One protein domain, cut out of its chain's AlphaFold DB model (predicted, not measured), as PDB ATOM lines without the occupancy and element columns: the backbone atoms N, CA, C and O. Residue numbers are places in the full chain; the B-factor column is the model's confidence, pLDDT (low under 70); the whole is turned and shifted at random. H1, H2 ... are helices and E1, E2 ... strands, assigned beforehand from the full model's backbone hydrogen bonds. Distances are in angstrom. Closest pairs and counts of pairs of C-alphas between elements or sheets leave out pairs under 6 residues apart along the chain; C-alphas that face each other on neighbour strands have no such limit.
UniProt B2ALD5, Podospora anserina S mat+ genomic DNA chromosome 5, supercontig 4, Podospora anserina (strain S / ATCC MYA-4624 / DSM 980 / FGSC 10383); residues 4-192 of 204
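This is residues 4 to 192 of the 204 residues of an uncharacterized protein of Podospora anserina (strain S / ATCC MYA-4624 / DSM 980 / FGSC 10383) (UniProt B2ALD5). A loose triangle of helices H4, H6 and H7, running roughly side by side with H4 nearest the middle, makes the core; the last part of H3 packs on H4 and H7. On one side of this core lies a small antiparallel sheet grazed by H1, and past H6 the chain continues through H8 to a tail, residues 180 to 192, which sticks out and ends in H9. The printed part has 189 residues with nine named helices and three named strands, in the order H1 H2 H3 H4 E1 E2 E3 H5 H6 H7 H8 H9, and is mostly helix. The sheet's order is E1 E2 E3, a meander, each strand the antiparallel neighbour of the one before. The whole is compact, with a radius of gyration of the C-alphas of 18.3 A and spans of 57 by 42 by 39 A.

H1, residues 4 to 14, begins at C-alpha 4 (190.429, 168.663, 233.281). H2 is residues 23 to 26; H3, residues 32 to 47, is 22.9 A long with a kink of 51 degrees near residue 41. H4 is residues 65 to 71, E1 74 to 79, E2 82 to 87, E3 90 to 93 and H5 107 to 111. H6, residues 116 to 132, is 22.3 A long and begins at C-alpha 116 (224.025, 179.440, 211.333). H7, residues 141 to 157, is 23.8 A long with a kink of 52 degrees near residue 149. H8 is residues 167 to 173; H9, residues 186 to 192, ends at C-alpha 192 (191.525, 198.961, 204.486).

H7 is the hub, touching H3, H4, H5 and H6. H7 and H4 touch at Ala 145 and Gln 67, C-alphas 5.8 A apart, at a shallow tilt of 12 degrees, the same way. H6 and H7, a helical hairpin, only just touch, with 3 pairs of C-alphas within 8 A, closest at Ala 116 and Leu 157, 6.0 A. H3 touches H7 at His 43 and Gly 148, C-alphas 4.7 A apart, at a steep tilt of 47 degrees. H5 touches H7 at Val 107 and Thr 149, C-alphas 6.8 A apart. H2 and H3 are near each other, and H6 and H8 are close but not clearly touching. H1 only grazes the sheet. N 77 and O 84 of E1 and E2 are 2.7 A apart, and N 85 and O 92 of E2 and E3 2.7 A, both within hydrogen-bond range. Every O i to N i+4 pair is within range in H1, H4, H5 and H9, but 10 of 12 in H3, 11 of 13 in H6 and in H7, and 1 of 3 in H8, which has 2 of 4 O i to N i+3 pairs; H2 is too short.

The C-alphas of Gly 16 and Ala 187, the two farthest apart, are 60.0 A apart. The printed part has no cut. The links H3 to H4, E3 to H5 and H8 to H9 are long. The mean pLDDT of the printed part is 75.3, with 50 residues under 70, among them 42 to 58, 96 to 106 and 177 to 184.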
ATOM      1  N   VAL A   4     189.191 168.907 234.045       76.94
ATOM      2  CA  VAL A   4     190.429 168.663 233.281       76.94
ATOM      3  C   VAL A   4     191.679 168.744 234.166       76.94
ATOM      4  O   VAL A   4     192.624 167.983 233.975       76.94
ATOM      5  N   GLN A   5     191.709 169.661 235.137       81.38
ATOM      6  CA  GLN A   5     192.826 169.763 236.081       81.38
ATOM      7  C   GLN A   5     192.865 168.556 237.028       81.38
ATOM      8  O   GLN A   5     193.946 168.067 237.345       81.38
ATOM      9  N   GLU A   6     191.704 168.054 237.454       83.44
ATOM     10  CA  GLU A   6     191.593 166.827 238.250       83.44
ATOM     11  C   GLU A   6     192.078 165.601 237.470       83.44
ATOM     12  O   GLU A   6     192.922 164.855 237.973       83.44
ATOM     13  N   ASP A   7     191.637 165.447 236.221       80.44
ATOM     14  CA  ASP A   7     192.072 164.369 235.329       80.44
ATOM     15  C   ASP A   7     193.584 164.413 235.083       80.44
ATOM     16  O   ASP A   7     194.262 163.387 235.172       80.44
ATOM     17  N   ALA A   8     194.142 165.608 234.853       80.69
ATOM     18  CA  ALA A   8     195.582 165.791 234.709       80.69
ATOM     19  C   ALA A   8     196.329 165.318 235.966       80.69
ATOM     20  O   ALA A   8     197.268 164.533 235.852       80.69
ATOM     21  N   VAL A   9     195.881 165.701 237.167       83.38
ATOM     22  CA  VAL A   9     196.482 165.243 238.434       83.38
ATOM     23  C   VAL A   9     196.415 163.720 238.574       83.38
ATOM     24  O   VAL A   9     197.399 163.101 238.990       83.38
ATOM     25  N   ILE A  10     195.282 163.101 238.232       85.81
ATOM     26  CA  ILE A  10     195.102 161.643 238.300       85.81
ATOM     27  C   ILE A  10     196.083 160.941 237.359       85.81
ATOM     28  O   ILE A  10     196.795 160.029 237.785       85.81
ATOM     29  N   VAL A  11     196.167 161.388 236.107       80.12
ATOM     30  CA  VAL A  11     197.044 160.782 235.099       80.12
ATOM     31  C   VAL A  11     198.515 160.987 235.449       80.12
ATOM     32  O   VAL A  11     199.284 160.030 235.418       80.12
ATOM     33  N   THR A  12     198.920 162.189 235.862       81.81
ATOM     34  CA  THR A  12     200.301 162.465 236.288       81.81
ATOM     35  C   THR A  12     200.715 161.566 237.457       81.81
ATOM     36  O   THR A  12     201.809 160.995 237.432       81.81
ATOM     37  N   ARG A  13     199.822 161.346 238.434       83.75
ATOM     38  CA  ARG A  13     200.053 160.396 239.537       83.75
ATOM     39  C   ARG A  13     200.158 158.953 239.054       83.75
ATOM     40  O   ARG A  13     201.061 158.245 239.489       83.75
ATOM     41  N   ALA A  14     199.271 158.523 238.158       82.44
ATOM     42  CA  ALA A  14     199.293 157.170 237.597       82.44
ATOM     43  C   ALA A  14     200.584 156.882 236.812       82.44
ATOM     44  O   ALA A  14     201.078 155.758 236.819       82.44
ATOM     45  N   LEU A  15     201.161 157.908 236.186       79.19
ATOM     46  CA  LEU A  15     202.425 157.831 235.451       79.19
ATOM     47  C   LEU A  15     203.670 157.954 236.343       79.19
ATOM     48  O   LEU A  15     204.788 157.911 235.833       79.19
ATOM     49  N   GLY A  16     203.501 158.126 237.658       80.00
ATOM     50  CA  GLY A  16     204.610 158.297 238.597       80.00
ATOM     51  C   GLY A  16     205.374 159.611 238.418       80.00
ATOM     52  O   GLY A  16     206.526 159.710 238.840       80.00
ATOM     53  N   ILE A  17     204.764 160.618 237.787       79.19
ATOM     54  CA  ILE A  17     205.375 161.933 237.600       79.19
ATOM     55  C   ILE A  17     205.126 162.755 238.880       79.19
ATOM     56  O   ILE A  17     203.976 162.950 239.275       79.19
ATOM     57  N   PRO A  18     206.179 163.229 239.566       74.25
ATOM     58  CA  PRO A  18     206.039 163.820 240.899       74.25
ATOM     59  C   PRO A  18     205.544 165.273 240.899       74.25
ATOM     60  O   PRO A  18     205.049 165.738 241.922       74.25
ATOM     61  N   TYR A  19     205.670 165.985 239.776       75.56
ATOM     62  CA  TYR A  19     205.350 167.410 239.675       75.56
ATOM     63  C   TYR A  19     204.487 167.690 238.444       75.56
ATOM     64  O   TYR A  19     204.775 167.197 237.353       75.56
ATOM     65  N   LEU A  20     203.439 168.492 238.631       78.31
ATOM     66  CA  LEU A  20     202.525 168.937 237.585       78.31
ATOM     67  C   LEU A  20     202.493 170.463 237.574       78.31
ATOM     68  O   LEU A  20     202.223 171.076 238.605       78.31
ATOM     69  N   TRP A  21     202.747 171.053 236.410       75.94
ATOM     70  CA  TRP A  21     202.626 172.488 236.196       75.94
ATOM     71  C   TRP A  21     201.291 172.799 235.514       75.94
ATOM     72  O   TRP A  21     200.998 172.258 234.448       75.94
ATOM     73  N   ILE A  22     200.476 173.654 236.134       77.81
ATOM     74  CA  ILE A  22     199.214 174.163 235.584       77.81
ATOM     75  C   ILE A  22     199.244 175.677 235.772       77.81
ATOM     76  O   ILE A  22     199.122 176.125 236.905       77.81
ATOM     77  N   ASP A  23     199.354 176.465 234.699       74.31
ATOM     78  CA  ASP A  23     199.532 177.930 234.778       74.31
ATOM     79  C   ASP A  23     198.508 178.614 235.700       74.31
ATOM     80  O   ASP A  23     198.859 179.447 236.528       74.31
ATOM     81  N   ALA A  24     197.241 178.191 235.631       76.50
ATOM     82  CA  ALA A  24     196.157 178.724 236.463       76.50
ATOM     83  C   ALA A  24     196.286 178.415 237.972       76.50
ATOM     84  O   ALA A  24     195.510 178.942 238.765       76.50
ATOM     85  N   LEU A  25     197.196 177.519 238.361       77.69
ATOM     86  CA  LEU A  25     197.480 177.135 239.747       77.69
ATOM     87  C   LEU A  25     198.909 177.497 240.177       77.69
ATOM     88  O   LEU A  25     199.137 177.711 241.363       77.69
ATOM     89  N   CYS A  26     199.856 177.519 239.238       78.12
ATOM     90  CA  CYS A  26     201.279 177.732 239.496       78.12
ATOM     91  C   CYS A  26     201.710 179.199 239.372       78.12
ATOM     92  O   CYS A  26     202.757 179.535 239.906       78.12
ATOM     93  N   ILE A  27     200.913 180.052 238.718       79.31
ATOM     94  CA  ILE A  27     201.151 181.500 238.621       79.31
ATOM     95  C   ILE A  27     200.109 182.230 239.469       79.31
ATOM     96  O   ILE A  27     198.903 181.957 239.350       79.31
ATOM     97  N   LEU A  28     200.547 183.181 240.296       79.50
ATOM     98  CA  LEU A  28     199.657 184.032 241.083       79.50
ATOM     99  C   LEU A  28     198.877 184.970 240.156       79.50
ATOM    100  O   LEU A  28     199.385 185.940 239.599       79.50
ATOM    101  N   GLN A  29     197.591 184.672 239.984       77.38
ATOM    102  CA  GLN A  29     196.725 185.443 239.098       77.38
ATOM    103  C   GLN A  29     196.515 186.862 239.651       77.38
ATOM    104  O   GLN A  29     196.063 187.028 240.784       77.38
ATOM    105  N   GLY A  30     196.797 187.880 238.834       78.44
ATOM    106  CA  GLY A  30     196.667 189.292 239.212       78.44
ATOM    107  C   GLY A  30     197.923 189.916 239.828       78.44
ATOM    108  O   GLY A  30     197.893 191.102 240.151       78.44
ATOM    109  N   ASP A  31     199.017 189.161 239.955       85.44
ATOM    110  CA  ASP A  31     200.332 189.679 240.333       85.44
ATOM    111  C   ASP A  31     201.222 189.803 239.088       85.44
ATOM    112  O   ASP A  31     201.647 188.808 238.502       85.44
ATOM    113  N   ALA A  32     201.492 191.040 238.664       81.00
ATOM    114  CA  ALA A  32     202.324 191.303 237.492       81.00
ATOM    115  C   ALA A  32     203.797 190.913 237.708       81.00
ATOM    116  O   ALA A  32     204.464 190.517 236.760       81.00
ATOM    117  N   THR A  33     204.301 190.986 238.944       82.62
ATOM    118  CA  THR A  33     205.707 190.670 239.244       82.62
ATOM    119  C   THR A  33     205.941 189.164 239.221       82.62
ATOM    120  O   THR A  33     206.930 188.703 238.653       82.62
ATOM    121  N   ASP A  34     205.020 188.397 239.808       79.12
ATOM    122  CA  ASP A  34     205.042 186.931 239.744       79.12
ATOM    123  C   ASP A  34     204.889 186.452 238.294       79.12
ATOM    124  O   ASP A  34     205.637 185.596 237.826       79.12
ATOM    125  N   TRP A  35     203.994 187.091 237.535       78.31
ATOM    126  CA  TRP A  35     203.819 186.806 236.116       78.31
ATOM    127  C   TRP A  35     205.084 187.079 235.290       78.31
ATOM    128  O   TRP A  35     205.474 186.236 234.481       78.31
ATOM    129  N   ASP A  36     205.756 188.216 235.493       76.94
ATOM    130  CA  ASP A  36     207.008 188.550 234.798       76.94
ATOM    131  C   ASP A  36     208.115 187.533 235.117       76.94
ATOM    132  O   ASP A  36     208.851 187.090 234.230       76.94
ATOM    133  N   LEU A  37     208.213 187.112 236.382       77.81
ATOM    134  CA  LEU A  37     209.175 186.101 236.809       77.81
ATOM    135  C   LEU A  37     208.895 184.752 236.136       77.81
ATOM    136  O   LEU A  37     209.776 184.208 235.464       77.81
ATOM    137  N   GLU A  38     207.680 184.226 236.272       75.94
ATOM    138  CA  GLU A  38     207.326 182.896 235.770       75.94
ATOM    139  C   GLU A  38     207.317 182.843 234.235       75.94
ATOM    140  O   GLU A  38     207.844 181.895 233.645       75.94
ATOM    141  N   SER A  39     206.831 183.894 233.561       70.69
ATOM    142  CA  SER A  39     206.868 184.003 232.093       70.69
ATOM    143  C   SER A  39     208.302 184.016 231.552       70.69
ATOM    144  O   SER A  39     208.598 183.339 230.562       70.69
ATOM    145  N   SER A  40     209.238 184.680 232.243       72.56
ATOM    146  CA  SER A  40     210.660 184.658 231.869       72.56
ATOM    147  C   SER A  40     211.296 183.268 232.026       72.56
ATOM    148  O   SER A  40     212.194 182.888 231.265       72.56
ATOM    149  N   LEU A  41     210.802 182.469 232.978       72.19
ATOM    150  CA  LEU A  41     211.287 181.122 233.282       72.19
ATOM    151  C   LEU A  41     210.587 180.021 232.478       72.19
ATOM    152  O   LEU A  41     211.042 178.873 232.515       72.19
ATOM    153  N   MET A  42     209.560 180.348 231.688       68.62
ATOM    154  CA  MET A  42     208.793 179.378 230.895       68.62
ATOM    155  C   MET A  42     209.664 178.481 230.019       68.62
ATOM    156  O   MET A  42     209.364 177.300 229.845       68.62
ATOM    157  N   HIS A  43     210.794 178.986 229.517       62.19
ATOM    158  CA  HIS A  43     211.722 178.166 228.743       62.19
ATOM    159  C   HIS A  43     212.344 177.006 229.535       62.19
ATOM    160  O   HIS A  43     212.562 175.928 228.983       62.19
ATOM    161  N   LYS A  44     212.577 177.188 230.839       65.00
ATOM    162  CA  LYS A  44     213.089 176.143 231.741       65.00
ATOM    163  C   LYS A  44     211.979 175.224 232.233       65.00
ATOM    164  O   LYS A  44     212.212 174.021 232.359       65.00
ATOM    165  N   ILE A  45     210.800 175.791 232.494       63.31
ATOM    166  CA  ILE A  45     209.615 175.068 232.966       63.31
ATOM    167  C   ILE A  45     209.157 174.089 231.880       63.31
ATOM    168  O   ILE A  45     209.161 172.878 232.101       63.31
ATOM    169  N   TYR A  46     208.882 174.579 230.668       60.50
ATOM    170  CA  TYR A  46     208.452 173.730 229.555       60.50
ATOM    171  C   TYR A  46     209.570 172.826 229.028       60.50
ATOM    172  O   TYR A  46     209.303 171.678 228.680       60.50
ATOM    173  N   GLY A  47     210.831 173.276 229.052       55.28
ATOM    174  CA  GLY A  47     211.994 172.484 228.623       55.28
ATOM    175  C   GLY A  47     212.144 171.118 229.315       55.28
ATOM    176  O   GLY A  47     212.793 170.216 228.773       55.28
ATOM    177  N   ASN A  48     211.519 170.950 230.488       56.12
ATOM    178  CA  ASN A  48     211.516 169.718 231.283       56.12
ATOM    179  C   ASN A  48     210.105 169.160 231.562       56.12
ATOM    180  O   ASN A  48     209.975 168.197 232.318       56.12
ATOM    181  N   ALA A  49     209.059 169.740 230.971       45.38
ATOM    182  CA  ALA A  49     207.675 169.344 231.211       45.38
ATOM    183  C   ALA A  49     207.178 168.264 230.233       45.38
ATOM    184  O   ALA A  49     207.751 168.026 229.163       45.38
ATOM    185  N   TYR A  50     206.064 167.635 230.615       42.66
ATOM    186  CA  TYR A  50     205.240 166.788 229.756       42.66
ATOM    187  C   TYR A  50     204.048 167.629 229.241       42.66
ATOM    188  O   TYR A  50     203.247 168.095 230.044       42.66
ATOM    189  N   ARG A  51     203.947 167.866 227.924       50.97
ATOM    190  CA  ARG A  51     202.963 168.776 227.260       50.97
ATOM    191  C   ARG A  51     201.675 168.089 226.766       50.97
ATOM    192  O   ARG A  51     201.751 166.923 226.454       50.97
ATOM    193  N   LEU A  52     200.556 168.795 226.537       44.34
ATOM    194  CA  LEU A  52     199.340 168.288 225.849       44.34
ATOM    195  C   LEU A  52     199.074 169.002 224.486       44.34
ATOM    196  O   LEU A  52     199.213 170.216 224.499       44.34
ATOM    197  N   HIS A  53     198.748 168.316 223.345       50.03
ATOM    198  CA  HIS A  53     198.098 168.816 222.077       50.03
ATOM    199  C   HIS A  53     197.945 168.025 220.729       50.03
ATOM    200  O   HIS A  53     198.756 167.185 220.374       50.03
ATOM    201  N   PHE A  54     196.972 168.470 219.893       50.69
ATOM    202  CA  PHE A  54     196.780 168.223 218.433       50.69
ATOM    203  C   PHE A  54     196.681 169.538 217.607       50.69
ATOM    204  O   PHE A  54     196.221 170.547 218.136       50.69
ATOM    205  N   ASP A  55     197.025 169.548 216.310       51.09
ATOM    206  CA  ASP A  55     197.193 170.774 215.482       51.09
ATOM    207  C   ASP A  55     195.909 171.492 214.993       51.09
ATOM    208  O   ASP A  55     195.985 172.624 214.523       51.09
ATOM    209  N   SER A  56     194.719 170.900 215.127       52.97
ATOM    210  CA  SER A  56     193.437 171.499 214.678       52.97
ATOM    211  C   SER A  56     192.548 172.015 215.812       52.97
ATOM    212  O   SER A  56     191.382 172.355 215.618       52.97
ATOM    213  N   THR A  57     193.077 172.038 217.026       61.00
ATOM    214  CA  THR A  57     192.294 172.288 218.235       61.00
ATOM    215  C   THR A  57     192.475 173.729 218.713       61.00
ATOM    216  O   THR A  57     193.455 174.398 218.381       61.00
ATOM    217  N   GLN A  58     191.530 174.225 219.519       64.50
ATOM    218  CA  GLN A  58     191.515 175.620 219.975       64.50
ATOM    219  C   GLN A  58     192.834 176.048 220.635       64.50
ATOM    220  O   GLN A  58     193.254 177.188 220.460       64.50
ATOM    221  N   TRP A  59     193.548 175.166 221.336       71.56
ATOM    222  CA  TRP A  59     194.839 175.562 221.905       71.56
ATOM    223  C   TRP A  59     195.933 175.730 220.860       71.56
ATOM    224  O   TRP A  59     196.744 176.626 221.038       71.56
ATOM    225  N   ALA A  60     195.918 175.039 219.712       68.75
ATOM    226  CA  ALA A  60     196.935 175.250 218.669       68.75
ATOM    227  C   ALA A  60     196.776 176.615 217.992       68.75
ATOM    228  O   ALA A  60     197.739 177.159 217.458       68.75
ATOM    229  N   SER A  61     195.575 177.196 218.086       72.38
ATOM    230  CA  SER A  61     195.291 178.539 217.594       72.38
ATOM    231  C   SER A  61     195.839 179.654 218.481       72.38
ATOM    232  O   SER A  61     195.917 180.780 218.016       72.38
ATOM    233  N   ARG A  62     196.225 179.397 219.736       78.50
ATOM    234  CA  ARG A  62     196.665 180.452 220.667       78.50
ATOM    235  C   ARG A  62     198.164 180.719 220.515       78.50
ATOM    236  O   ARG A  62     198.952 179.789 220.371       78.50
ATOM    237  N   ALA A  63     198.572 181.986 220.571       82.00
ATOM    238  CA  ALA A  63     199.981 182.374 220.462       82.00
ATOM    239  C   ALA A  63     200.840 181.761 221.585       82.00
ATOM    240  O   ALA A  63     201.809 181.063 221.300       82.00
ATOM    241  N   TRP A  64     200.431 181.934 222.845       80.00
ATOM    242  CA  TRP A  64     201.145 181.452 224.040       80.00
ATOM    243  C   TRP A  64     201.450 179.953 224.044       80.00
ATOM    244  O   TRP A  64     202.522 179.520 224.462       80.00
ATOM    245  N   THR A  65     200.560 179.155 223.464       77.50
ATOM    246  CA  THR A  65     200.732 177.701 223.414       77.50
ATOM    247  C   THR A  65     201.833 177.273 222.441       77.50
ATOM    248  O   THR A  65     202.193 176.100 222.372       77.50
ATOM    249  N   PHE A  66     202.394 178.197 221.653       80.38
ATOM    250  CA  PHE A  66     203.541 177.920 220.794       80.38
ATOM    251  C   PHE A  66     204.809 177.670 221.612       80.38
ATOM    252  O   PHE A  66     205.610 176.799 221.268       80.38
ATOM    253  N   GLN A  67     204.976 178.394 222.716       78.75
ATOM    254  CA  GLN A  67     206.105 178.199 223.614       78.75
ATOM    255  C   GLN A  67     205.970 176.882 224.376       78.75
ATOM    256  O   GLN A  67     206.898 176.075 224.378       78.75
ATOM    257  N   GLU A  68     204.776 176.601 224.911       76.56
ATOM    258  CA  GLU A  68     204.439 175.281 225.458       76.56
ATOM    259  C   GLU A  68     204.808 174.190 224.445       76.56
ATOM    260  O   GLU A  68     205.406 173.164 224.791       76.56
ATOM    261  N   ALA A  69     204.503 174.458 223.167       73.62
ATOM    262  CA  ALA A  69     204.706 173.526 222.088       73.62
ATOM    263  C   ALA A  69     206.152 173.179 221.790       73.62
ATOM    264  O   ALA A  69     206.549 172.012 221.779       73.62
ATOM    265  N   THR A  70     206.905 174.208 221.459       75.81
ATOM    266  CA  THR A  70     208.225 174.061 220.863       75.81
ATOM    267  C   THR A  70     209.286 173.707 221.896       75.81
ATOM    268  O   THR A  70     210.297 173.099 221.535       75.81
ATOM    269  N   LEU A  71     209.046 174.036 223.170       79.00
ATOM    270  CA  LEU A  71     210.013 173.844 224.249       79.00
ATOM    271  C   LEU A  71     209.892 172.482 224.944       79.00
ATOM    272  O   LEU A  71     210.892 171.960 225.434       79.00
ATOM    273  N   SER A  72     208.716 171.856 224.932       77.88
ATOM    274  CA  SER A  72     208.503 170.571 225.609       77.88
ATOM    275  C   SER A  72     209.105 169.390 224.835       77.88
ATOM    276  O   SER A  72     208.825 169.193 223.654       77.88
ATOM    277  N   ARG A  73     209.916 168.554 225.504       71.69
ATOM    278  CA  ARG A  73     210.589 167.385 224.883       71.69
ATOM    279  C   ARG A  73     209.738 166.112 224.836       71.69
ATOM    280  O   ARG A  73     210.044 165.191 224.073       71.69
ATOM    281  N   ARG A  74     208.717 166.021 225.687       73.00
ATOM    282  CA  ARG A  74     207.783 164.893 225.792       73.00
ATOM    283  C   ARG A  74     206.386 165.434 226.032       73.00
ATOM    284  O   ARG A  74     206.227 166.481 226.649       73.00
ATOM    285  N   MET A  75     205.379 164.740 225.528       72.81
ATOM    286  CA  MET A  75     204.014 165.237 225.500       72.81
ATOM    287  C   MET A  75     203.023 164.095 225.689       72.81
ATOM    288  O   MET A  75     203.199 163.044 225.095       72.81
ATOM    289  N   ILE A  76     201.986 164.303 226.487       74.62
ATOM    290  CA  ILE A  76     200.777 163.495 226.608       74.62
ATOM    291  C   ILE A  76     199.609 164.383 226.201       74.62
ATOM    292  O   ILE A  76     199.451 165.430 226.777       74.62
ATOM    293  N   LEU A  77     198.776 164.027 225.242       71.06
ATOM    294  CA  LEU A  77     197.836 164.919 224.575       71.06
ATOM    295  C   LEU A  77     196.435 164.351 224.817       71.06
ATOM    296  O   LEU A  77     196.148 163.266 224.325       71.06
ATOM    297  N   PHE A  78     195.577 165.062 225.552       70.88
ATOM    298  CA  PHE A  78     194.162 164.701 225.676       70.88
ATOM    299  C   PHE A  78     193.389 165.341 224.527       70.88
ATOM    300  O   PHE A  78     193.186 166.556 224.506       70.88
ATOM    301  N   ALA A  79     192.986 164.536 223.553       68.56
ATOM    302  CA  ALA A  79     192.127 164.963 222.461       68.56
ATOM    303  C   ALA A  79     190.762 164.281 222.568       68.56
ATOM    304  O   ALA A  79     190.588 163.283 223.265       68.56
ATOM    305  N   GLN A  80     189.783 164.790 221.821       66.50
ATOM    306  CA  GLN A  80     188.464 164.156 221.737       66.50
ATOM    307  C   GLN A  80     188.540 162.723 221.177       66.50
ATOM    308  O   GLN A  80     187.683 161.896 221.471       66.50
ATOM    309  N   SER A  81     189.571 162.433 220.381       68.12
ATOM    310  CA  SER A  81     189.861 161.119 219.805       68.12
ATOM    311  C   SER A  81     190.694 160.205 220.712       68.12
ATOM    312  O   SER A  81     191.009 159.090 220.298       68.12
ATOM    313  N   GLY A  82     191.066 160.659 221.912       73.12
ATOM    314  CA  GLY A  82     191.828 159.872 222.876       73.12
ATOM    315  C   GLY A  82     193.119 160.529 223.355       73.12
ATOM    316  O   GLY A  82     193.386 161.705 223.090       73.12
ATOM    317  N   LEU A  83     193.926 159.749 224.069       77.88
ATOM    318  CA  LEU A  83     195.225 160.150 224.596       77.88
ATOM    319  C   LEU A  83     196.345 159.820 223.609       77.88
ATOM    320  O   LEU A  83     196.413 158.731 223.044       77.88
ATOM    321  N   TYR A  84     197.267 160.755 223.422       74.88
ATOM    322  CA  TYR A  84     198.433 160.555 222.567       74.88
ATOM    323  C   TYR A  84     199.712 160.899 223.314       74.88
ATOM    324  O   TYR A  84     199.744 161.856 224.063       74.88
ATOM    325  N   PHE A  85     200.792 160.165 223.108       77.44
ATOM    326  CA  PHE A  85     202.109 160.470 223.632       77.44
ATOM    327  C   PHE A  85     203.040 160.895 222.495       77.44
ATOM    328  O   PHE A  85     203.305 160.109 221.599       77.44
ATOM    329  N   SER A  86     203.577 162.109 222.521       74.56
ATOM    330  CA  SER A  86     204.590 162.557 221.564       74.56
ATOM    331  C   SER A  86     205.939 162.728 222.242       74.56
ATOM    332  O   SER A  86     206.041 163.246 223.351       74.56
ATOM    333  N   CYS A  87     207.003 162.340 221.562       74.69
ATOM    334  CA  CYS A  87     208.365 162.654 221.959       74.69
ATOM    335  C   CYS A  87     209.230 162.856 220.714       74.69
ATOM    336  O   CYS A  87     208.760 162.703 219.589       74.69
ATOM    337  N   GLY A  88     210.517 163.152 220.907       68.25
ATOM    338  CA  GLY A  88     211.465 163.269 219.792       68.25
ATOM    339  C   GLY A  88     211.587 162.015 218.910       68.25
ATOM    340  O   GLY A  88     212.124 162.119 217.817       68.25
ATOM    341  N   ALA A  89     211.087 160.856 219.358       69.06
ATOM    342  CA  ALA A  89     211.084 159.604 218.598       69.06
ATOM    343  C   ALA A  89     209.759 159.316 217.859       69.06
ATOM    344  O   ALA A  89     209.644 158.265 217.236       69.06
ATOM    345  N   GLY A  90     208.761 160.202 217.946       70.19
ATOM    346  CA  GLY A  90     207.483 160.056 217.243       70.19
ATOM    347  C   GLY A  90     206.260 160.289 218.130       70.19
ATOM    348  O   GLY A  90     206.362 160.712 219.288       70.19
ATOM    349  N   LEU A  91     205.085 160.028 217.564       74.88
ATOM    350  CA  LEU A  91     203.780 160.190 218.195       74.88
ATOM    351  C   LEU A  91     203.104 158.822 218.333       74.88
ATOM    352  O   LEU A  91     202.976 158.082 217.371       74.88
ATOM    353  N   VAL A  92     202.654 158.478 219.530       79.62
ATOM    354  CA  VAL A  92     201.992 157.214 219.859       79.62
ATOM    355  C   VAL A  92     200.577 157.521 220.320       79.62
ATOM    356  O   VAL A  92     200.366 158.439 221.099       79.62
ATOM    357  N   TRP A  93     199.589 156.771 219.862       79.81
ATOM    358  CA  TRP A  93     198.213 156.855 220.353       79.81
ATOM    359  C   TRP A  93     197.962 155.798 221.436       79.81
ATOM    360  O   TRP A  93     198.591 154.741 221.404       79.81
ATOM    361  N   GLU A  94     197.054 156.046 222.385       79.00
ATOM    362  CA  GLU A  94     196.816 155.177 223.555       79.00
ATOM    363  C   GLU A  94     196.497 153.712 223.210       79.00
ATOM    364  O   GLU A  94     196.798 152.815 223.994       79.00
ATOM    365  N   TYR A  95     195.970 153.452 222.011       79.06
ATOM    366  CA  TYR A  95     195.693 152.100 221.512       79.06
ATOM    367  C   TYR A  95     196.843 151.485 220.687       79.06
ATOM    368  O   TYR A  95     196.652 150.461 220.036       79.06
ATOM    369  N   GLY A  96     198.041 152.080 220.707       68.12
ATOM    370  CA  GLY A  96     199.269 151.495 220.150       68.12
ATOM    371  C   GLY A  96     199.600 151.856 218.697       68.12
ATOM    372  O   GLY A  96     200.431 151.187 218.087       68.12
ATOM    373  N   GLY A  97     198.988 152.898 218.124       67.62
ATOM    374  CA  GLY A  97     199.337 153.393 216.785       67.62
ATOM    375  C   GLY A  97     200.513 154.370 216.824       67.62
ATOM    376  O   GLY A  97     200.414 155.391 217.500       67.62
ATOM    377  N   VAL A  98     201.605 154.085 216.103       62.19
ATOM    378  CA  VAL A  98     202.712 155.036 215.899       62.19
ATOM    379  C   VAL A  98     202.410 155.885 214.666       62.19
ATOM    380  O   VAL A  98     202.281 155.370 213.560       62.19
ATOM    381  N   LEU A  99     202.287 157.190 214.864       63.50
ATOM    382  CA  LEU A  99     202.341 158.205 213.825       63.50
ATOM    383  C   LEU A  99     203.811 158.655 213.751       63.50
ATOM    384  O   LEU A  99     204.358 159.156 214.734       63.50
ATOM    385  N   GLU A 100     204.472 158.386 212.621       55.16
ATOM    386  CA  GLU A 100     205.935 158.536 212.475       55.16
ATOM    387  C   GLU A 100     206.416 159.983 212.652       55.16
ATOM    388  O   GLU A 100     207.523 160.210 213.136       55.16
ATOM    389  N   GLU A 101     205.569 160.963 212.343       58.25
ATOM    390  CA  GLU A 101     205.929 162.375 212.432       58.25
ATOM    391  C   GLU A 101     205.461 162.990 213.767       58.25
ATOM    392  O   GLU A 101     204.263 162.966 214.079       58.25
ATOM    393  N   PRO A 102     206.367 163.566 214.581       57.16
ATOM    394  CA  PRO A 102     205.967 164.345 215.745       57.16
ATOM    395  C   PRO A 102     205.178 165.586 215.302       57.16
ATOM    396  O   PRO A 102     205.558 166.263 214.351       57.16
ATOM    397  N   LEU A 103     204.109 165.933 216.033       55.34
ATOM    398  CA  LEU A 103     203.233 167.078 215.711       55.34
ATOM    399  C   LEU A 103     203.992 168.406 215.553       55.34
ATOM    400  O   LEU A 103     203.547 169.291 214.840       55.34
ATOM    401  N   ASN A 104     205.129 168.572 216.234       57.31
ATOM    402  CA  ASN A 104     206.058 169.674 216.000       57.31
ATOM    403  C   ASN A 104     207.490 169.212 216.275       57.31
ATOM    404  O   ASN A 104     207.741 168.484 217.239       57.31
ATOM    405  N   SER A 105     208.443 169.672 215.464       62.94
ATOM    406  CA  SER A 105     209.862 169.463 215.746       62.94
ATOM    407  C   SER A 105     210.229 170.265 216.998       62.94
ATOM    408  O   SER A 105     209.991 171.472 217.055       62.94
ATOM    409  N   SER A 106     210.795 169.607 218.014       69.50
ATOM    410  CA  SER A 106     211.314 170.312 219.192       69.50
ATOM    411  C   SER A 106     212.328 171.356 218.743       69.50
ATOM    412  O   SER A 106     213.202 171.052 217.929       69.50
ATOM    413  N   VAL A 107     212.259 172.565 219.308       73.25
ATOM    414  CA  VAL A 107     213.214 173.636 218.993       73.25
ATOM    415  C   VAL A 107     214.659 173.173 219.194       73.25
ATOM    416  O   VAL A 107     215.536 173.497 218.404       73.25
ATOM    417  N   HIS A 108     214.899 172.322 220.195       70.38
ATOM    418  CA  HIS A 108     216.216 171.756 220.454       70.38
ATOM    419  C   HIS A 108     216.699 170.847 219.320       70.38
ATOM    420  O   HIS A 108     217.877 170.885 218.994       70.38
ATOM    421  N   GLY A 109     215.805 170.080 218.690       69.88
ATOM    422  CA  GLY A 109     216.148 169.263 217.524       69.88
ATOM    423  C   GLY A 109     216.340 170.084 216.246       69.88
ATOM    424  O   GLY A 109     217.069 169.666 215.359       69.88
ATOM    425  N   ILE A 110     215.717 171.264 216.151       71.31
ATOM    426  CA  ILE A 110     215.904 172.190 215.020       71.31
ATOM    427  C   ILE A 110     217.269 172.887 215.089       71.31
ATOM    428  O   ILE A 110     217.855 173.193 214.053       71.31
ATOM    429  N   VAL A 111     217.741 173.165 216.304       77.12
ATOM    430  CA  VAL A 111     218.949 173.957 216.567       77.12
ATOM    431  C   VAL A 111     220.208 173.082 216.687       77.12
ATOM    432  O   VAL A 111     221.313 173.566 216.472       77.12
ATOM    433  N   GLN A 112     220.087 171.788 216.990       72.38
ATOM    434  CA  GLN A 112     221.244 170.886 217.068       72.38
ATOM    435  C   GLN A 112     221.848 170.581 215.683       72.38
ATOM    436  O   GLN A 112     221.120 170.367 214.718       72.38
ATOM    437  N   ASP A 113     223.185 170.565 215.606       64.50
ATOM    438  CA  ASP A 113     223.988 170.129 214.448       64.50
ATOM    439  C   ASP A 113     223.686 170.828 213.104       64.50
ATOM    440  O   ASP A 113     223.800 170.231 212.032       64.50
ATOM    441  N   THR A 114     223.328 172.116 213.137       77.12
ATOM    442  CA  THR A 114     223.040 172.923 211.935       77.12
ATOM    443  C   THR A 114     223.975 174.127 211.800       77.12
ATOM    444  O   THR A 114     224.510 174.636 212.782       77.12
ATOM    445  N   SER A 115     224.205 174.590 210.565       89.94
ATOM    446  CA  SER A 115     224.948 175.835 210.326       89.94
ATOM    447  C   SER A 115     224.111 177.059 210.727       89.94
ATOM    448  O   SER A 115     222.882 177.000 210.707       89.94
ATOM    449  N   ALA A 116     224.748 178.202 211.011       89.50
ATOM    450  CA  ALA A 116     224.025 179.440 211.333       89.50
ATOM    451  C   ALA A 116     223.024 179.850 210.228       89.50
ATOM    452  O   ALA A 116     221.902 180.260 210.513       89.50
ATOM    453  N   ALA A 117     223.383 179.654 208.954       88.75
ATOM    454  CA  ALA A 117     222.488 179.921 207.825       88.75
ATOM    455  C   ALA A 117     221.247 179.007 207.820       88.75
ATOM    456  O   ALA A 117     220.151 179.435 207.448       88.75
ATOM    457  N   ASP A 118     221.396 177.750 208.243       89.12
ATOM    458  CA  ASP A 118     220.276 176.817 208.370       89.12
ATOM    459  C   ASP A 118     219.402 177.150 209.577       89.12
ATOM    460  O   ASP A 118     218.180 177.049 209.487       89.12
ATOM    461  N   MET A 119     219.996 177.613 210.680       89.88
ATOM    462  CA  MET A 119     219.263 178.101 211.850       89.88
ATOM    463  C   MET A 119     218.387 179.309 211.491       89.88
ATOM    464  O   MET A 119     217.184 179.271 211.745       89.88
ATOM    465  N   TYR A 120     218.925 180.331 210.816       90.12
ATOM    466  CA  TYR A 120     218.122 181.470 210.348       90.12
ATOM    467  C   TYR A 120     216.986 181.034 209.413       90.12
ATOM    468  O   TYR A 120     215.829 181.437 209.572       90.12
ATOM    469  N   ARG A 121     217.277 180.132 208.470       87.94
ATOM    470  CA  ARG A 121     216.260 179.569 207.572       87.94
ATOM    471  C   ARG A 121     215.177 178.817 208.341       87.94
ATOM    472  O   ARG A 121     213.996 178.990 208.046       87.94
ATOM    473  N   ASN A 122     215.559 177.999 209.316       87.69
ATOM    474  CA  ASN A 122     214.635 177.257 210.169       87.69
ATOM    475  C   ASN A 122     213.763 178.203 211.003       87.69
ATOM    476  O   ASN A 122     212.559 177.963 211.113       87.69
ATOM    477  N   TRP A 123     214.326 179.291 211.535       88.31
ATOM    478  CA  TRP A 123     213.552 180.325 212.219       88.31
ATOM    479  C   TRP A 123     212.464 180.889 211.302       88.31
ATOM    480  O   TRP A 123     211.281 180.812 211.621       88.31
ATOM    481  N   ASN A 124     212.835 181.364 210.114       85.19
ATOM    482  CA  ASN A 124     211.891 181.996 209.189       85.19
ATOM    483  C   ASN A 124     210.846 181.002 208.631       85.19
ATOM    484  O   ASN A 124     209.641 181.271 208.623       85.19
ATOM    485  N   GLN A 125     211.280 179.821 208.181       80.25
ATOM    486  CA  GLN A 125     210.415 178.870 207.471       80.25
ATOM    487  C   GLN A 125     209.599 177.961 208.391       80.25
ATOM    488  O   GLN A 125     208.512 177.537 208.002       80.25
ATOM    489  N   LYS A 126     210.104 177.637 209.586       80.69
ATOM    490  CA  LYS A 126     209.421 176.730 210.520       80.69
ATOM    491  C   LYS A 126     208.803 177.509 211.670       80.69
ATOM    492  O   LYS A 126     207.588 177.478 211.822       80.69
ATOM    493  N   ILE A 127     209.609 178.257 212.424       85.25
ATOM    494  CA  ILE A 127     209.149 178.937 213.645       85.25
ATOM    495  C   ILE A 127     208.187 180.083 213.319       85.25
ATOM    496  O   ILE A 127     207.016 180.031 213.689       85.25
ATOM    497  N   ALA A 128     208.646 181.088 212.571       84.12
ATOM    498  CA  ALA A 128     207.860 182.280 212.265       84.12
ATOM    499  C   ALA A 128     206.596 181.939 211.463       84.12
ATOM    500  O   ALA A 128     205.520 182.464 211.746       84.12
ATOM    501  N   THR A 129     206.691 181.003 210.514       78.00
ATOM    502  CA  THR A 129     205.543 180.576 209.697       78.00
ATOM    503  C   THR A 129     204.477 179.846 210.523       78.00
ATOM    504  O   THR A 129     203.286 180.097 210.334       78.00
ATOM    505  N   GLN A 130     204.867 178.963 211.450       76.94
ATOM    506  CA  GLN A 130     203.915 178.285 212.341       76.94
ATOM    507  C   GLN A 130     203.315 179.233 213.384       76.94
ATOM    508  O   GLN A 130     202.146 179.084 213.744       76.94
ATOM    509  N   PHE A 131     204.095 180.199 213.871       82.81
ATOM    510  CA  PHE A 131     203.626 181.173 214.848       82.81
ATOM    511  C   PHE A 131     202.666 182.199 214.237       82.81
ATOM    512  O   PHE A 131     201.633 182.494 214.830       82.81
ATOM    513  N   SER A 132     202.948 182.684 213.024       80.06
ATOM    514  CA  SER A 132     202.148 183.724 212.351       80.06
ATOM    515  C   SER A 132     200.689 183.322 212.102       80.06
ATOM    516  O   SER A 132     199.836 184.182 211.927       80.06
ATOM    517  N   GLY A 133     200.385 182.020 212.079       75.06
ATOM    518  CA  GLY A 133     199.014 181.516 211.949       75.06
ATOM    519  C   GLY A 133     198.201 181.526 213.249       75.06
ATOM    520  O   GLY A 133     197.061 181.061 213.246       75.06
ATOM    521  N   ARG A 134     198.777 181.989 214.362       78.31
ATOM    522  CA  ARG A 134     198.168 181.933 215.695       78.31
ATOM    523  C   ARG A 134     197.553 183.270 216.094       78.31
ATOM    524  O   ARG A 134     197.982 184.337 215.676       78.31
ATOM    525  N   GLN A 135     196.540 183.190 216.942       77.62
ATOM    526  CA  GLN A 135     195.803 184.305 217.510       77.62
ATOM    527  C   GLN A 135     196.417 184.703 218.853       77.62
ATOM    528  O   GLN A 135     196.523 183.890 219.779       77.62
ATOM    529  N   ALA A 136     196.788 185.974 218.967       70.69
ATOM    530  CA  ALA A 136     197.100 186.617 220.233       70.69
ATOM    531  C   ALA A 136     195.906 187.487 220.646       70.69
ATOM    532  O   ALA A 136     195.366 188.220 219.821       70.69
ATOM    533  N   ILE A 137     195.485 187.394 221.911       68.50
ATOM    534  CA  ILE A 137     194.427 188.268 222.448       68.50
ATOM    535  C   ILE A 137     194.947 189.710 222.514       68.50
ATOM    536  O   ILE A 137     194.235 190.644 222.157       68.50
ATOM    537  N   TYR A 138     196.215 189.871 222.897       70.06
ATOM    538  CA  TYR A 138     196.927 191.139 222.892       70.06
ATOM    539  C   TYR A 138     198.158 191.021 221.999       70.06
ATOM    540  O   TYR A 138     198.969 190.117 222.175       70.06
ATOM    541  N   LEU A 139     198.325 191.943 221.049       67.75
ATOM    542  CA  LEU A 139     199.482 191.930 220.144       67.75
ATOM    543  C   LEU A 139     200.817 192.008 220.904       67.75
ATOM    544  O   LEU A 139     201.777 191.367 220.482       67.75
ATOM    545  N   ALA A 140     200.850 192.720 222.037       70.56
ATOM    546  CA  ALA A 140     202.012 192.817 222.922       70.56
ATOM    547  C   ALA A 140     202.518 191.447 223.417       70.56
ATOM    548  O   ALA A 140     203.724 191.244 223.547       70.56
ATOM    549  N   ASP A 141     201.618 190.479 223.584       72.31
ATOM    550  CA  ASP A 141     201.957 189.137 224.061       72.31
ATOM    551  C   ASP A 141     202.591 188.258 222.977       72.31
ATOM    552  O   ASP A 141     203.119 187.185 223.264       72.31
ATOM    553  N   SER A 142     202.547 188.686 221.713       80.94
ATOM    554  CA  SER A 142     202.986 187.860 220.584       80.94
ATOM    555  C   SER A 142     204.489 187.584 220.644       80.94
ATOM    556  O   SER A 142     204.929 186.455 220.449       80.94
ATOM    557  N   LEU A 143     205.292 188.605 220.955       81.12
ATOM    558  CA  LEU A 143     206.742 188.445 221.088       81.12
ATOM    559  C   LEU A 143     207.113 187.699 222.371       81.12
ATOM    560  O   LEU A 143     208.071 186.926 222.381       81.12
ATOM    561  N   LEU A 144     206.328 187.874 223.435       81.19
ATOM    562  CA  LEU A 144     206.524 187.149 224.688       81.19
ATOM    563  C   LEU A 144     206.268 185.649 224.502       81.19
ATOM    564  O   LEU A 144     207.090 184.841 224.926       81.19
ATOM    565  N   ALA A 145     205.241 185.279 223.737       83.31
ATOM    566  CA  ALA A 145     204.946 183.897 223.359       83.31
ATOM    567  C   ALA A 145     206.006 183.241 222.444       83.31
ATOM    568  O   ALA A 145     205.978 182.027 222.236       83.31
ATOM    569  N   LEU A 146     206.946 184.017 221.893       86.06
ATOM    570  CA  LEU A 146     208.120 183.521 221.163       86.06
ATOM    571  C   LEU A 146     209.408 183.576 221.987       86.06
ATOM    572  O   LEU A 146     210.399 182.963 221.593       86.06
ATOM    573  N   SER A 147     209.413 184.293 223.110       86.06
ATOM    574  CA  SER A 147     210.630 184.687 223.827       86.06
ATOM    575  C   SER A 147     211.503 183.502 224.240       86.06
ATOM    576  O   SER A 147     212.711 183.534 224.019       86.06
ATOM    577  N   GLY A 148     210.924 182.418 224.761       85.50
ATOM    578  CA  GLY A 148     211.703 181.237 225.142       85.50
ATOM    579  C   GLY A 148     212.288 180.485 223.947       85.50
ATOM    580  O   GLY A 148     213.424 180.018 224.006       85.50
ATOM    581  N   THR A 149     211.547 180.400 222.840       88.06
ATOM    582  CA  THR A 149     212.052 179.834 221.580       88.06
ATOM    583  C   THR A 149     213.176 180.712 221.026       88.06
ATOM    584  O   THR A 149     214.219 180.193 220.635       88.06
ATOM    585  N   ALA A 150     213.001 182.036 221.057       90.75
ATOM    586  CA  ALA A 150     214.010 183.006 220.656       90.75
ATOM    587  C   ALA A 150     215.276 182.895 221.515       90.75
ATOM    588  O   ALA A 150     216.363 182.821 220.968       90.75
ATOM    589  N   GLN A 151     215.175 182.778 222.841       89.12
ATOM    590  CA  GLN A 151     216.346 182.638 223.721       89.12
ATOM    591  C   GLN A 151     217.214 181.419 223.374       89.12
ATOM    592  O   GLN A 151     218.443 181.501 223.420       89.12
ATOM    593  N   ILE A 152     216.597 180.299 222.983       88.38
ATOM    594  CA  ILE A 152     217.331 179.098 222.560       88.38
ATOM    595  C   ILE A 152     218.082 179.349 221.252       88.38
ATOM    596  O   ILE A 152     219.251 178.982 221.145       88.38
ATOM    597  N   PHE A 153     217.441 180.000 220.282       91.31
ATOM    598  CA  PHE A 153     218.100 180.385 219.036       91.31
ATOM    599  C   PHE A 153     219.203 181.421 219.263       91.31
ATOM    600  O   PHE A 153     220.288 181.240 218.734       91.31
ATOM    601  N   ALA A 154     218.965 182.441 220.087       91.81
ATOM    602  CA  ALA A 154     219.936 183.488 220.397       91.81
ATOM    603  C   ALA A 154     221.208 182.891 221.005       91.81
ATOM    604  O   ALA A 154     222.312 183.223 220.594       91.81
ATOM    605  N   THR A 155     221.044 181.935 221.925       90.62
ATOM    606  CA  THR A 155     222.168 181.219 222.543       90.62
ATOM    607  C   THR A 155     222.947 180.380 221.526       90.62
ATOM    608  O   THR A 155     224.164 180.279 221.622       90.62
ATOM    609  N   ALA A 156     222.265 179.751 220.566       89.75
ATOM    610  CA  ALA A 156     222.908 178.877 219.586       89.75
ATOM    611  C   ALA A 156     223.539 179.625 218.403       89.75
ATOM    612  O   ALA A 156     224.557 179.182 217.875       89.75
ATOM    613  N   LEU A 157     222.933 180.738 217.991       91.31
ATOM    614  CA  LEU A 157     223.422 181.618 216.932       91.31
ATOM    615  C   LEU A 157     224.503 182.584 217.424       91.31
ATOM    616  O   LEU A 157     225.244 183.101 216.592       91.31
ATOM    617  N   ASP A 158     224.571 182.827 218.738       92.56
ATOM    618  CA  ASP A 158     225.314 183.946 219.329       92.56
ATOM    619  C   ASP A 158     224.921 185.285 218.671       92.56
ATOM    620  O   ASP A 158     225.761 186.090 218.276       92.56
ATOM    621  N   ASP A 159     223.607 185.493 218.493       93.88
ATOM    622  CA  ASP A 159     223.042 186.667 217.817       93.88
ATOM    623  C   ASP A 159     221.946 187.353 218.645       93.88
ATOM    624  O   ASP A 159     221.308 186.771 219.528       93.88
ATOM    625  N   GLU A 160     221.723 188.628 218.338       93.50
ATOM    626  CA  GLU A 160     220.762 189.491 219.008       93.50
ATOM    627  C   GLU A 160     219.367 189.345 218.384       93.50
ATOM    628  O   GLU A 160     219.150 189.625 217.200       93.50
ATOM    629  N   TYR A 161     218.401 188.936 219.210       91.12
ATOM    630  CA  TYR A 161     216.992 188.861 218.834       91.12
ATOM    631  C   TYR A 161     216.322 190.235 218.947       91.12
ATOM    632  O   TYR A 161     216.274 190.826 220.027       91.12
ATOM    633  N   VAL A 162     215.753 190.727 217.848       88.75
ATOM    634  CA  VAL A 162     215.150 192.060 217.748       88.75
ATOM    635  C   VAL A 162     213.731 191.945 217.199       88.75
ATOM    636  O   VAL A 162     213.523 191.770 216.001       88.75
ATOM    637  N   ALA A 163     212.740 192.058 218.088       83.69
ATOM    638  CA  ALA A 163     211.318 192.179 217.749       83.69
ATOM    639  C   ALA A 163     210.783 191.135 216.737       83.69
ATOM    640  O   ALA A 163     210.003 191.472 215.850       83.69
ATOM    641  N   GLY A 164     211.196 189.867 216.851       84.75
ATOM    642  CA  GLY A 164     210.793 188.814 215.903       84.75
ATOM    643  C   GLY A 164     211.889 188.375 214.934       84.75
ATOM    644  O   GLY A 164     211.779 187.296 214.346       84.75
ATOM    645  N   LEU A 165     212.938 189.184 214.787       89.56
ATOM    646  CA  LEU A 165     214.000 189.033 213.797       89.56
ATOM    647  C   LEU A 165     215.372 188.857 214.454       89.56
ATOM    648  O   LEU A 165     215.529 189.003 215.663       89.56
ATOM    649  N   TRP A 166     216.367 188.565 213.625       93.44
ATOM    650  CA  TRP A 166     217.759 188.376 214.016       93.44
ATOM    651  C   TRP A 166     218.616 189.488 213.436       93.44
ATOM    652  O   TRP A 166     218.472 189.818 212.257       93.44
ATOM    653  N   LYS A 167     219.500 190.080 214.235       92.75
ATOM    654  CA  LYS A 167     220.350 191.187 213.783       92.75
ATOM    655  C   LYS A 167     221.336 190.747 212.700       92.75
ATOM    656  O   LYS A 167     221.534 191.486 211.734       92.75
ATOM    657  N   GLY A 168     221.893 189.545 212.820       90.56
ATOM    658  CA  GLY A 168     222.807 188.941 211.850       90.56
ATOM    659  C   GLY A 168     222.154 188.552 210.520       90.56
ATOM    660  O   GLY A 168     222.856 188.439 209.517       90.56
ATOM    661  N   ASP A 169     220.826 188.411 210.486       91.12
ATOM    662  CA  ASP A 169     220.047 188.041 209.292       91.12
ATOM    663  C   ASP A 169     218.930 189.054 208.982       91.12
ATOM    664  O   ASP A 169     217.922 188.737 208.350       91.12
ATOM    665  N   LEU A 170     219.091 190.305 209.427       89.81
ATOM    666  CA  LEU A 170     218.008 191.292 209.405       89.81
ATOM    667  C   LEU A 170     217.485 191.554 207.989       89.81
ATOM    668  O   LEU A 170     216.280 191.676 207.784       89.81
ATOM    669  N   LEU A 171     218.384 191.606 207.000       86.62
ATOM    670  CA  LEU A 171     218.003 191.806 205.603       86.62
ATOM    671  C   LEU A 171     217.097 190.679 205.106       86.62
ATOM    672  O   LEU A 171     216.051 190.974 204.537       86.62
ATOM    673  N   ALA A 172     217.457 189.412 205.339       84.06
ATOM    674  CA  ALA A 172     216.628 188.281 204.929       84.06
ATOM    675  C   ALA A 172     215.330 188.210 205.746       84.06
ATOM    676  O   ALA A 172     214.261 187.961 205.189       84.06
ATOM    677  N   GLY A 173     215.410 188.509 207.043       81.38
ATOM    678  CA  GLY A 173     214.275 188.577 207.956       81.38
ATOM    679  C   GLY A 173     213.235 189.635 207.585       81.38
ATOM    680  O   GLY A 173     212.069 189.468 207.917       81.38
ATOM    681  N   LEU A 174     213.604 190.695 206.858       85.12
ATOM    682  CA  LEU A 174     212.663 191.701 206.342       85.12
ATOM    683  C   LEU A 174     211.951 191.277 205.045       85.12
ATOM    684  O   LEU A 174     210.965 191.909 204.664       85.12
ATOM    685  N   PHE A 175     212.367 190.192 204.384       82.75
ATOM    686  CA  PHE A 175     211.674 189.653 203.206       82.75
ATOM    687  C   PHE A 175     210.522 188.715 203.600       82.75
ATOM    688  O   PHE A 175     210.505 187.529 203.263       82.75
ATOM    689  N   TRP A 176     209.527 189.261 204.307       70.62
ATOM    690  CA  TRP A 176     208.320 188.527 204.690       70.62
ATOM    691  C   TRP A 176     207.529 188.143 203.440       70.62
ATOM    692  O   TRP A 176     207.324 188.947 202.528       70.62
ATOM    693  N   LYS A 177     207.045 186.900 203.403       68.69
ATOM    694  CA  LYS A 177     206.196 186.400 202.322       68.69
ATOM    695  C   LYS A 177     204.823 186.074 202.885       68.69
ATOM    696  O   LYS A 177     204.714 185.273 203.810       68.69
ATOM    697  N   MET A 178     203.771 186.649 202.306       62.66
ATOM    698  CA  MET A 178     202.420 186.203 202.634       62.66
ATOM    699  C   MET A 178     202.200 184.784 202.114       62.66
ATOM    700  O   MET A 178     202.539 184.460 200.971       62.66
ATOM    701  N   LYS A 179     201.644 183.933 202.981       58.69
ATOM    702  CA  LYS A 179     201.290 182.550 202.649       58.69
ATOM    703  C   LYS A 179     200.192 182.499 201.580       58.69
ATOM    704  O   LYS A 179     200.224 181.611 200.734       58.69
ATOM    705  N   ASP A 180     199.308 183.495 201.583       57.69
ATOM    706  CA  ASP A 180     198.278 183.699 200.572       57.69
ATOM    707  C   ASP A 180     198.645 184.870 199.653       57.69
ATOM    708  O   ASP A 180     199.091 185.928 200.102       57.69
ATOM    709  N   SER A 181     198.437 184.706 198.346       56.69
ATOM    710  CA  SER A 181     198.433 185.840 197.422       56.69
ATOM    711  C   SER A 181     197.328 186.808 197.836       56.69
ATOM    712  O   SER A 181     196.202 186.371 198.086       56.69
ATOM    713  N   LEU A 182     197.653 188.105 197.899       56.69
ATOM    714  CA  LEU A 182     196.686 189.183 198.100       56.69
ATOM    715  C   LEU A 182     195.433 188.895 197.257       56.69
ATOM    716  O   LEU A 182     195.506 188.850 196.030       56.69
ATOM    717  N   ARG A 183     194.294 188.644 197.914       53.97
ATOM    718  CA  ARG A 183     193.005 188.466 197.218       53.97
ATOM    719  C   ARG A 183     192.496 189.782 196.622       53.97
ATOM    720  O   ARG A 183     191.600 189.760 195.788       53.97
ATOM    721  N   SER A 184     193.070 190.893 197.065       63.38
ATOM    722  CA  SER A 184     192.702 192.268 196.758       63.38
ATOM    723  C   SER A 184     193.896 193.034 196.190       63.38
ATOM    724  O   SER A 184     195.056 192.690 196.416       63.38
ATOM    725  N   SER A 185     193.632 194.077 195.414       71.88
ATOM    726  CA  SER A 185     194.700 194.923 194.875       71.88
ATOM    727  C   SER A 185     195.425 195.685 195.995       71.88
ATOM    728  O   SER A 185     194.863 195.952 197.057       71.88
ATOM    729  N   PHE A 186     196.674 196.096 195.756       67.75
ATOM    730  CA  PHE A 186     197.439 196.920 196.706       67.75
ATOM    731  C   PHE A 186     196.691 198.207 197.116       67.75
ATOM    732  O   PHE A 186     196.787 198.645 198.259       67.75
ATOM    733  N   ALA A 187     195.897 198.776 196.203       70.88
ATOM    734  CA  ALA A 187     195.080 199.957 196.463       70.88
ATOM    735  C   ALA A 187     193.937 199.687 197.458       70.88
ATOM    736  O   ALA A 187     193.690 200.508 198.337       70.88
ATOM    737  N   GLU A 188     193.276 198.532 197.358       73.56
ATOM    738  CA  GLU A 188     192.226 198.119 198.301       73.56
ATOM    739  C   GLU A 188     192.808 197.804 199.684       73.56
ATOM    740  O   GLU A 188     192.207 198.151 200.697       73.56
ATOM    741  N   LEU A 189     194.009 197.213 199.739       69.00
ATOM    742  CA  LEU A 189     194.718 196.969 200.998       69.00
ATOM    743  C   LEU A 189     195.025 198.287 201.726       69.00
ATOM    744  O   LEU A 189     194.725 198.413 202.910       69.00
ATOM    745  N   LEU A 190     195.571 199.281 201.017       68.06
ATOM    746  CA  LEU A 190     195.898 200.590 201.594       68.06
ATOM    747  C   LEU A 190     194.665 201.337 202.111       68.06
ATOM    748  O   LEU A 190     194.766 202.049 203.101       68.06
ATOM    749  N   GLN A 191     193.512 201.164 201.465       71.19
ATOM    750  CA  GLN A 191     192.249 201.752 201.918       71.19
ATOM    751  C   GLN A 191     191.647 201.028 203.128       71.19
ATOM    752  O   GLN A 191     190.841 201.617 203.839       71.19
ATOM    753  N   SER A 192     192.017 199.764 203.357       66.94
ATOM    754  CA  SER A 192     191.525 198.961 204.486       66.94
ATOM    755  C   SER A 192     192.334 199.124 205.776       66.94
ATOM    756  O   SER A 192     191.920 198.631 206.824       66.94
TER     757      SER A 192